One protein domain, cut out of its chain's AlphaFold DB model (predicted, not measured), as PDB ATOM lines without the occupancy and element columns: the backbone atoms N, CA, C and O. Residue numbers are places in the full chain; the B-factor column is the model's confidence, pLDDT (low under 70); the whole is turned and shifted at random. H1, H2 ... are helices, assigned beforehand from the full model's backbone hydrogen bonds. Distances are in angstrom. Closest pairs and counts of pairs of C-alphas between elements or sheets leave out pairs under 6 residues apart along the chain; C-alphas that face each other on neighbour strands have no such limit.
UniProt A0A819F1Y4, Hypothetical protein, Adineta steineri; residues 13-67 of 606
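Overview. This is residues 13 to 67 of the 606 residues of the protein "Hypothetical protein" of Adineta steineri (UniProt A0A819F1Y4). One long helix, H3, runs out as a free arm with residues 51 to 67; toward the other end, short helices H1 and H2 make a corner, and the looping residues 32 to 42 join H2 to H3. The printed part has 55 residues, with three named helices in the order H1, H2, H3 and no named strand: all helix. It is only just loose, close to extended, with a radius of gyration of the C-alphas of 15.1 A and spans of 51 by 23 by 14 A.

Along the chain. H3, residues 43 to 67, measures 36.4 A and ends at C-alpha 67 (0.654, -44.561, 16.429). H2 is residues 22 to 31, 14.2 A. H1, residues 13 to 19, 9.7 A, begins at C-alpha 13 (6.812, 5.256, 30.001).

Arrangement. H3 is apart from H1 and H2. H1 and H2 are close but not clearly touching; their closest C-alphas, of Leu 19 and Arg 25, are 5.7 A apart. They run the same way at a steep tilt of 67 degrees, only just short of about perpendicular. In H1, H2 and H3 every O i to N i+4 pair is within hydrogen-bond range.

Size, cuts and confidence. The C-alphas farthest apart, of Asn 13 and Arg 67, are 52.0 A apart. The printed part has no cut. H2 to H3 is a long link, H1 to H2 a tight one. Mean pLDDT of the printed part is 79.0; 11 residues are under 70, among them 64 to 67.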
ATOM      1  N   ASN A  13       8.262   5.050  30.019       84.00
ATOM      2  CA  ASN A  13       6.812   5.256  30.001       84.00
ATOM      3  C   ASN A  13       6.194   4.911  28.632       84.00
ATOM      4  O   ASN A  13       5.118   4.326  28.585       84.00
ATOM      5  N   GLN A  14       6.882   5.210  27.522       88.25
ATOM      6  CA  GLN A  14       6.445   4.802  26.179       88.25
ATOM      7  C   GLN A  14       6.497   3.279  26.008       88.25
ATOM      8  O   GLN A  14       5.565   2.692  25.466       88.25
ATOM      9  N   ILE A  15       7.549   2.630  26.517       84.25
ATOM     10  CA  ILE A  15       7.653   1.164  26.533       84.25
ATOM     11  C   ILE A  15       6.509   0.568  27.367       84.25
ATOM     12  O   ILE A  15       5.835  -0.345  26.900       84.25
ATOM     13  N   GLN A  16       6.223   1.122  28.550       82.31
ATOM     14  CA  GLN A  16       5.119   0.652  29.390       82.31
ATOM     15  C   GLN A  16       3.749   0.830  28.713       82.31
ATOM     16  O   GLN A  16       2.934  -0.084  28.762       82.31
ATOM     17  N   ALA A  17       3.501   1.951  28.029       84.38
ATOM     18  CA  ALA A  17       2.258   2.167  27.280       84.38
ATOM     19  C   ALA A  17       2.066   1.140  26.145       84.38
ATOM     20  O   ALA A  17       0.963   0.631  25.947       84.38
ATOM     21  N   ILE A  18       3.146   0.776  25.445       83.94
ATOM     22  CA  ILE A  18       3.137  -0.279  24.420       83.94
ATOM     23  C   ILE A  18       2.855  -1.652  25.056       83.94
ATOM     24  O   ILE A  18       1.999  -2.389  24.569       83.94
ATOM     25  N   LEU A  19       3.517  -1.988  26.170       79.31
ATOM     26  CA  LEU A  19       3.322  -3.258  26.888       79.31
ATOM     27  C   LEU A  19       1.942  -3.385  27.552       79.31
ATOM     28  O   LEU A  19       1.450  -4.499  27.717       79.31
ATOM     29  N   ASN A  20       1.300  -2.267  27.896       81.31
ATOM     30  CA  ASN A  20      -0.060  -2.230  28.438       81.31
ATOM     31  C   ASN A  20      -1.148  -2.432  27.360       81.31
ATOM     32  O   ASN A  20      -2.324  -2.511  27.699       81.31
ATOM     33  N   THR A  21      -0.792  -2.526  26.073       92.38
ATOM     34  CA  THR A  21      -1.748  -2.879  25.011       92.38
ATOM     35  C   THR A  21      -1.996  -4.388  25.030       92.38
ATOM     36  O   THR A  21      -1.092  -5.155  24.693       92.38
ATOM     37  N   ASP A  22      -3.210  -4.832  25.375       86.75
ATOM     38  CA  ASP A  22      -3.521  -6.258  25.595       86.75
ATOM     39  C   ASP A  22      -3.110  -7.177  24.439       86.75
ATOM     40  O   ASP A  22      -2.542  -8.241  24.676       86.75
ATOM     41  N   TYR A  23      -3.309  -6.758  23.186       92.94
ATOM     42  CA  TYR A  23      -2.865  -7.519  22.010       92.94
ATOM     43  C   TYR A  23      -1.348  -7.783  22.016       92.94
ATOM     44  O   TYR A  23      -0.898  -8.905  21.776       92.94
ATOM     45  N   ILE A  24      -0.551  -6.760  22.342       89.31
ATOM     46  CA  ILE A  24       0.912  -6.853  22.408       89.31
ATOM     47  C   ILE A  24       1.320  -7.707  23.612       89.31
ATOM     48  O   ILE A  24       2.168  -8.588  23.475       89.31
ATOM     49  N   ARG A  25       0.672  -7.518  24.768       88.62
ATOM     50  CA  ARG A  25       0.911  -8.320  25.975       88.62
ATOM     51  C   ARG A  25       0.636  -9.808  25.740       88.62
ATOM     52  O   ARG A  25       1.491 -10.633  26.049       88.62
ATOM     53  N   GLN A  26      -0.509 -10.153  25.151       89.31
ATOM     54  CA  GLN A  26      -0.866 -11.538  24.822       89.31
ATOM     55  C   GLN A  26       0.122 -12.153  23.825       89.31
ATOM     56  O   GLN A  26       0.566 -13.281  24.026       89.31
ATOM     57  N   HIS A  27       0.542 -11.407  22.797       87.88
ATOM     58  CA  HIS A  27       1.543 -11.899  21.853       87.88
ATOM     59  C   HIS A  27       2.913 -12.138  22.517       87.88
ATOM     60  O   HIS A  27       3.536 -13.171  22.278       87.88
ATOM     61  N   LEU A  28       3.361 -11.241  23.404       89.31
ATOM     62  CA  LEU A  28       4.621 -11.391  24.147       89.31
ATOM     63  C   LEU A  28       4.598 -12.571  25.136       89.31
ATOM     64  O   LEU A  28       5.611 -13.261  25.270       89.31
ATOM     65  N   ILE A  29       3.450 -12.848  25.765       88.88
ATOM     66  CA  ILE A  29       3.218 -14.066  26.564       88.88
ATOM     67  C   ILE A  29       3.261 -15.313  25.664       88.88
ATOM     68  O   ILE A  29       3.896 -16.308  26.013       88.88
ATOM     69  N   GLN A  30       2.632 -15.260  24.485       87.88
ATOM     70  CA  GLN A  30       2.564 -16.376  23.537       87.88
ATOM     71  C   GLN A  30       3.948 -16.779  22.999       87.88
ATOM     72  O   GLN A  30       4.255 -17.973  22.936       87.88
ATOM     73  N   VAL A  31       4.802 -15.813  22.641       84.06
ATOM     74  CA  VAL A  31       6.198 -16.115  22.268       84.06
ATOM     75  C   VAL A  31       7.042 -16.491  23.492       84.06
ATOM     76  O   VAL A  31       7.898 -17.368  23.384       84.06
ATOM     77  N   GLY A  32       6.730 -15.954  24.675       86.62
ATOM     78  CA  GLY A  32       7.390 -16.280  25.946       86.62
ATOM     79  C   GLY A  32       8.477 -15.291  26.372       86.62
ATOM     80  O   GLY A  32       9.349 -15.660  27.149       86.62
ATOM     81  N   LEU A  33       8.426 -14.049  25.877       87.62
ATOM     82  CA  LEU A  33       9.349 -12.970  26.261       87.62
ATOM     83  C   LEU A  33       8.952 -12.296  27.586       87.62
ATOM     84  O   LEU A  33       9.792 -11.680  28.244       87.62
ATOM     85  N   ILE A  34       7.681 -12.414  27.983       89.62
ATOM     86  CA  ILE A  34       7.179 -11.997  29.297       89.62
ATOM     87  C   ILE A  34       6.353 -13.121  29.932       89.62
ATOM     88  O   ILE A  34       5.775 -13.951  29.225       89.62
ATOM     89  N   ASP A  35       6.279 -13.150  31.262       87.50
ATOM     90  CA  ASP A  35       5.377 -14.049  31.987       87.50
ATOM     91  C   ASP A  35       3.923 -13.528  31.996       87.50
ATOM     92  O   ASP A  35       3.629 -12.390  31.620       87.50
ATOM     93  N   ASN A  36       2.982 -14.344  32.485       89.88
ATOM     94  CA  ASN A  36       1.567 -13.956  32.585       89.88
ATOM     95  C   ASN A  36       1.341 -12.711  33.480       89.88
ATOM     96  O   ASN A  36       0.322 -12.025  33.352       89.88
ATOM     97  N   ARG A  37       2.280 -12.403  34.385       88.12
ATOM     98  CA  ARG A  37       2.247 -11.246  35.293       88.12
ATOM     99  C   ARG A  37       2.804  -9.972  34.635       88.12
ATOM    100  O   ARG A  37       2.564  -8.891  35.155       88.12
ATOM    101  N   GLY A  38       3.460 -10.086  33.477       84.31
ATOM    102  CA  GLY A  38       4.067  -8.984  32.724       84.31
ATOM    103  C   GLY A  38       5.567  -8.785  32.978       84.31
ATOM    104  O   GLY A  38       6.138  -7.823  32.470       84.31
ATOM    105  N   ASN A  39       6.218  -9.671  33.740       87.06
ATOM    106  CA  ASN A  39       7.658  -9.609  33.987       87.06
ATOM    107  C   ASN A  39       8.427 -10.056  32.742       87.06
ATOM    108  O   ASN A  39       8.099 -11.089  32.160       87.06
ATOM    109  N   ILE A  40       9.480  -9.324  32.367       85.75
ATOM    110  CA  ILE A  40      10.390  -9.732  31.288       85.75
ATOM    111  C   ILE A  40      11.150 -10.983  31.731       85.75
ATOM    112  O   ILE A  40      11.786 -10.981  32.786       85.75
ATOM    113  N   ILE A  41      11.086 -12.044  30.928       84.88
ATOM    114  CA  ILE A  41      11.795 -13.297  31.201       84.88
ATOM    115  C   ILE A  41      13.278 -13.111  30.820       84.88
ATOM    116  O   ILE A  41      13.556 -12.624  29.718       84.88
ATOM    117  N   PRO A  42      14.245 -13.459  31.696       82.75
ATOM    118  CA  PRO A  42      15.667 -13.399  31.368       82.75
ATOM    119  C   PRO A  42      16.000 -14.204  30.108       82.75
ATOM    120  O   PRO A  42      15.414 -15.252  29.837       82.75
ATOM    121  N   ARG A  43      16.966 -13.720  29.322       72.62
ATOM    122  CA  ARG A  43      17.263 -14.283  27.994       72.62
ATOM    123  C   ARG A  43      17.689 -15.754  28.052       72.62
ATOM    124  O   ARG A  43      17.371 -16.521  27.145       72.62
ATOM    125  N   ASP A  44      18.358 -16.135  29.131       74.88
ATOM    126  CA  ASP A  44      18.862 -17.488  29.368       74.88
ATOM    127  C   ASP A  44      17.715 -18.454  29.742       74.88
ATOM    128  O   ASP A  44      17.679 -19.601  29.284       74.88
ATOM    129  N   ASP A  45      16.702 -17.960  30.467       67.38
ATOM    130  CA  ASP A  45      15.469 -18.695  30.778       67.38
ATOM    131  C   ASP A  45      14.582 -18.907  29.543       67.38
ATOM    132  O   ASP A  45      13.986 -19.979  29.398       67.38
ATOM    133  N   ASP A  46      14.492 -17.931  28.627       70.06
ATOM    134  CA  ASP A  46      13.774 -18.122  27.356       70.06
ATOM    135  C   ASP A  46      14.496 -19.128  26.450       70.06
ATOM    136  O   ASP A  46      13.849 -20.021  25.898       70.06
ATOM    137  N   GLN A  47      15.833 -19.096  26.358       69.31
ATOM    138  CA  GLN A  47      16.573 -20.146  25.644       69.31
ATOM    139  C   GLN A  47      16.271 -21.536  26.220       69.31
ATOM    140  O   GLN A  47      15.962 -22.464  25.464       69.31
ATOM    141  N   HIS A  48      16.276 -21.687  27.549       69.31
ATOM    142  CA  HIS A  48      15.916 -22.950  28.186       69.31
ATOM    143  C   HIS A  48      14.451 -23.341  27.915       69.31
ATOM    144  O   HIS A  48      14.193 -24.455  27.450       69.31
ATOM    145  N   ARG A  49      13.480 -22.437  28.109       71.81
ATOM    146  CA  ARG A  49      12.052 -22.686  27.820       71.81
ATOM    147  C   ARG A  49      11.798 -23.034  26.359       71.81
ATOM    148  O   ARG A  49      10.978 -23.903  26.069       71.81
ATOM    149  N   SER A  50      12.483 -22.387  25.429       70.25
ATOM    150  CA  SER A  50      12.343 -22.620  23.992       70.25
ATOM    151  C   SER A  50      12.977 -23.952  23.570       70.25
ATOM    152  O   SER A  50      12.360 -24.704  22.811       70.25
ATOM    153  N   ARG A  51      14.112 -24.344  24.171       69.81
ATOM    154  CA  ARG A  51      14.690 -25.694  24.033       69.81
ATOM    155  C   ARG A  51      13.760 -26.778  24.594       69.81
ATOM    156  O   ARG A  51      13.541 -27.790  23.931       69.81
ATOM    157  N   GLN A  52      13.144 -26.554  25.758       72.19
ATOM    158  CA  GLN A  52      12.154 -27.471  26.346       72.19
ATOM    159  C   GLN A  52      10.883 -27.590  25.482       72.19
ATOM    160  O   GLN A  52      10.402 -28.701  25.246       72.19
ATOM    161  N   ARG A  53      10.369 -26.476  24.932       74.81
ATOM    162  CA  ARG A  53       9.253 -26.474  23.962       74.81
ATOM    163  C   ARG A  53       9.590 -27.305  22.716       74.81
ATOM    164  O   ARG A  53       8.787 -28.148  22.320       74.81
ATOM    165  N   TYR A  54      10.788 -27.143  22.147       71.38
ATOM    166  CA  TYR A  54      11.249 -27.945  21.005       71.38
ATOM    167  C   TYR A  54      11.326 -29.447  21.329       71.38
ATOM    168  O   TYR A  54      10.787 -30.267  20.582       71.38
ATOM    169  N   ILE A  55      11.934 -29.819  22.463       73.88
ATOM    170  CA  ILE A  55      12.050 -31.219  22.910       73.88
ATOM    171  C   ILE A  55      10.662 -31.849  23.116       73.88
ATOM    172  O   ILE A  55      10.426 -32.971  22.665       73.88
ATOM    173  N   SER A  56       9.729 -31.124  23.742       74.44
ATOM    174  CA  SER A  56       8.355 -31.595  23.967       74.44
ATOM    175  C   SER A  56       7.603 -31.833  22.651       74.44
ATOM    176  O   SER A  56       7.057 -32.918  22.437       74.44
ATOM    177  N   ASN A  57       7.656 -30.876  21.718       66.75
ATOM    178  CA  ASN A  57       7.008 -30.994  20.408       66.75
ATOM    179  C   ASN A  57       7.604 -32.142  19.574       66.75
ATOM    180  O   ASN A  57       6.870 -32.900  18.942       66.75
ATOM    181  N   ASN A  58       8.927 -32.327  19.607       66.06
ATOM    182  CA  ASN A  58       9.589 -33.440  18.924       66.06
ATOM    183  C   ASN A  58       9.184 -34.797  19.543       66.06
ATOM    184  O   ASN A  58       8.843 -35.741  18.827       66.06
ATOM    185  N   LYS A  59       9.082 -34.878  20.880       77.38
ATOM    186  CA  LYS A  59       8.561 -36.062  21.587       77.38
ATOM    187  C   LYS A  59       7.104 -36.366  21.208       77.38
ATOM    188  O   LYS A  59       6.786 -37.530  20.963       77.38
ATOM    189  N   GLN A  60       6.237 -35.356  21.092       73.44
ATOM    190  CA  GLN A  60       4.861 -35.531  20.605       73.44
ATOM    191  C   GLN A  60       4.818 -36.016  19.148       73.44
ATOM    192  O   GLN A  60       4.134 -36.997  18.863       73.44
ATOM    193  N   ASN A  61       5.599 -35.420  18.243       61.34
ATOM    194  CA  ASN A  61       5.672 -35.852  16.842       61.34
ATOM    195  C   ASN A  61       6.177 -37.299  16.697       61.34
ATOM    196  O   ASN A  61       5.668 -38.053  15.862       61.34
ATOM    197  N   ARG A  62       7.124 -37.724  17.544       70.44
ATOM    198  CA  ARG A  62       7.614 -39.111  17.590       70.44
ATOM    199  C   ARG A  62       6.539 -40.086  18.092       70.44
ATOM    200  O   ARG A  62       6.412 -41.172  17.534       70.44
ATOM    201  N   LEU A  63       5.732 -39.692  19.082       74.50
ATOM    202  CA  LEU A  63       4.594 -40.482  19.577       74.50
ATOM    203  C   LEU A  63       3.442 -40.571  18.563       74.50
ATOM    204  O   LEU A  63       2.860 -41.640  18.401       74.50
ATOM    205  N   LEU A  64       3.138 -39.485  17.844       63.56
ATOM    206  CA  LEU A  64       2.167 -39.495  16.744       63.56
ATOM    207  C   LEU A  64       2.627 -40.424  15.615       63.56
ATOM    208  O   LEU A  64       1.858 -41.267  15.160       63.56
ATOM    209  N   SER A  65       3.900 -40.331  15.221       64.94
ATOM    210  CA  SER A  65       4.499 -41.215  14.209       64.94
ATOM    211  C   SER A  65       4.422 -42.694  14.606       64.94
ATOM    212  O   SER A  65       4.118 -43.528  13.761       64.94
ATOM    213  N   ALA A  66       4.632 -43.015  15.889       65.56
ATOM    214  CA  ALA A  66       4.531 -44.383  16.395       65.56
ATOM    215  C   ALA A  66       3.099 -44.953  16.315       65.56
ATOM    216  O   ALA A  66       2.930 -46.118  15.955       65.56
ATOM    217  N   ARG A  67       2.064 -44.139  16.576       61.50
ATOM    218  CA  ARG A  67       0.654 -44.561  16.429       61.50
ATOM    219  C   ARG A  67       0.307 -44.908  14.979       61.50
ATOM    220  O   ARG A  67      -0.238 -45.972  14.713       61.50
TER     221      ARG A  67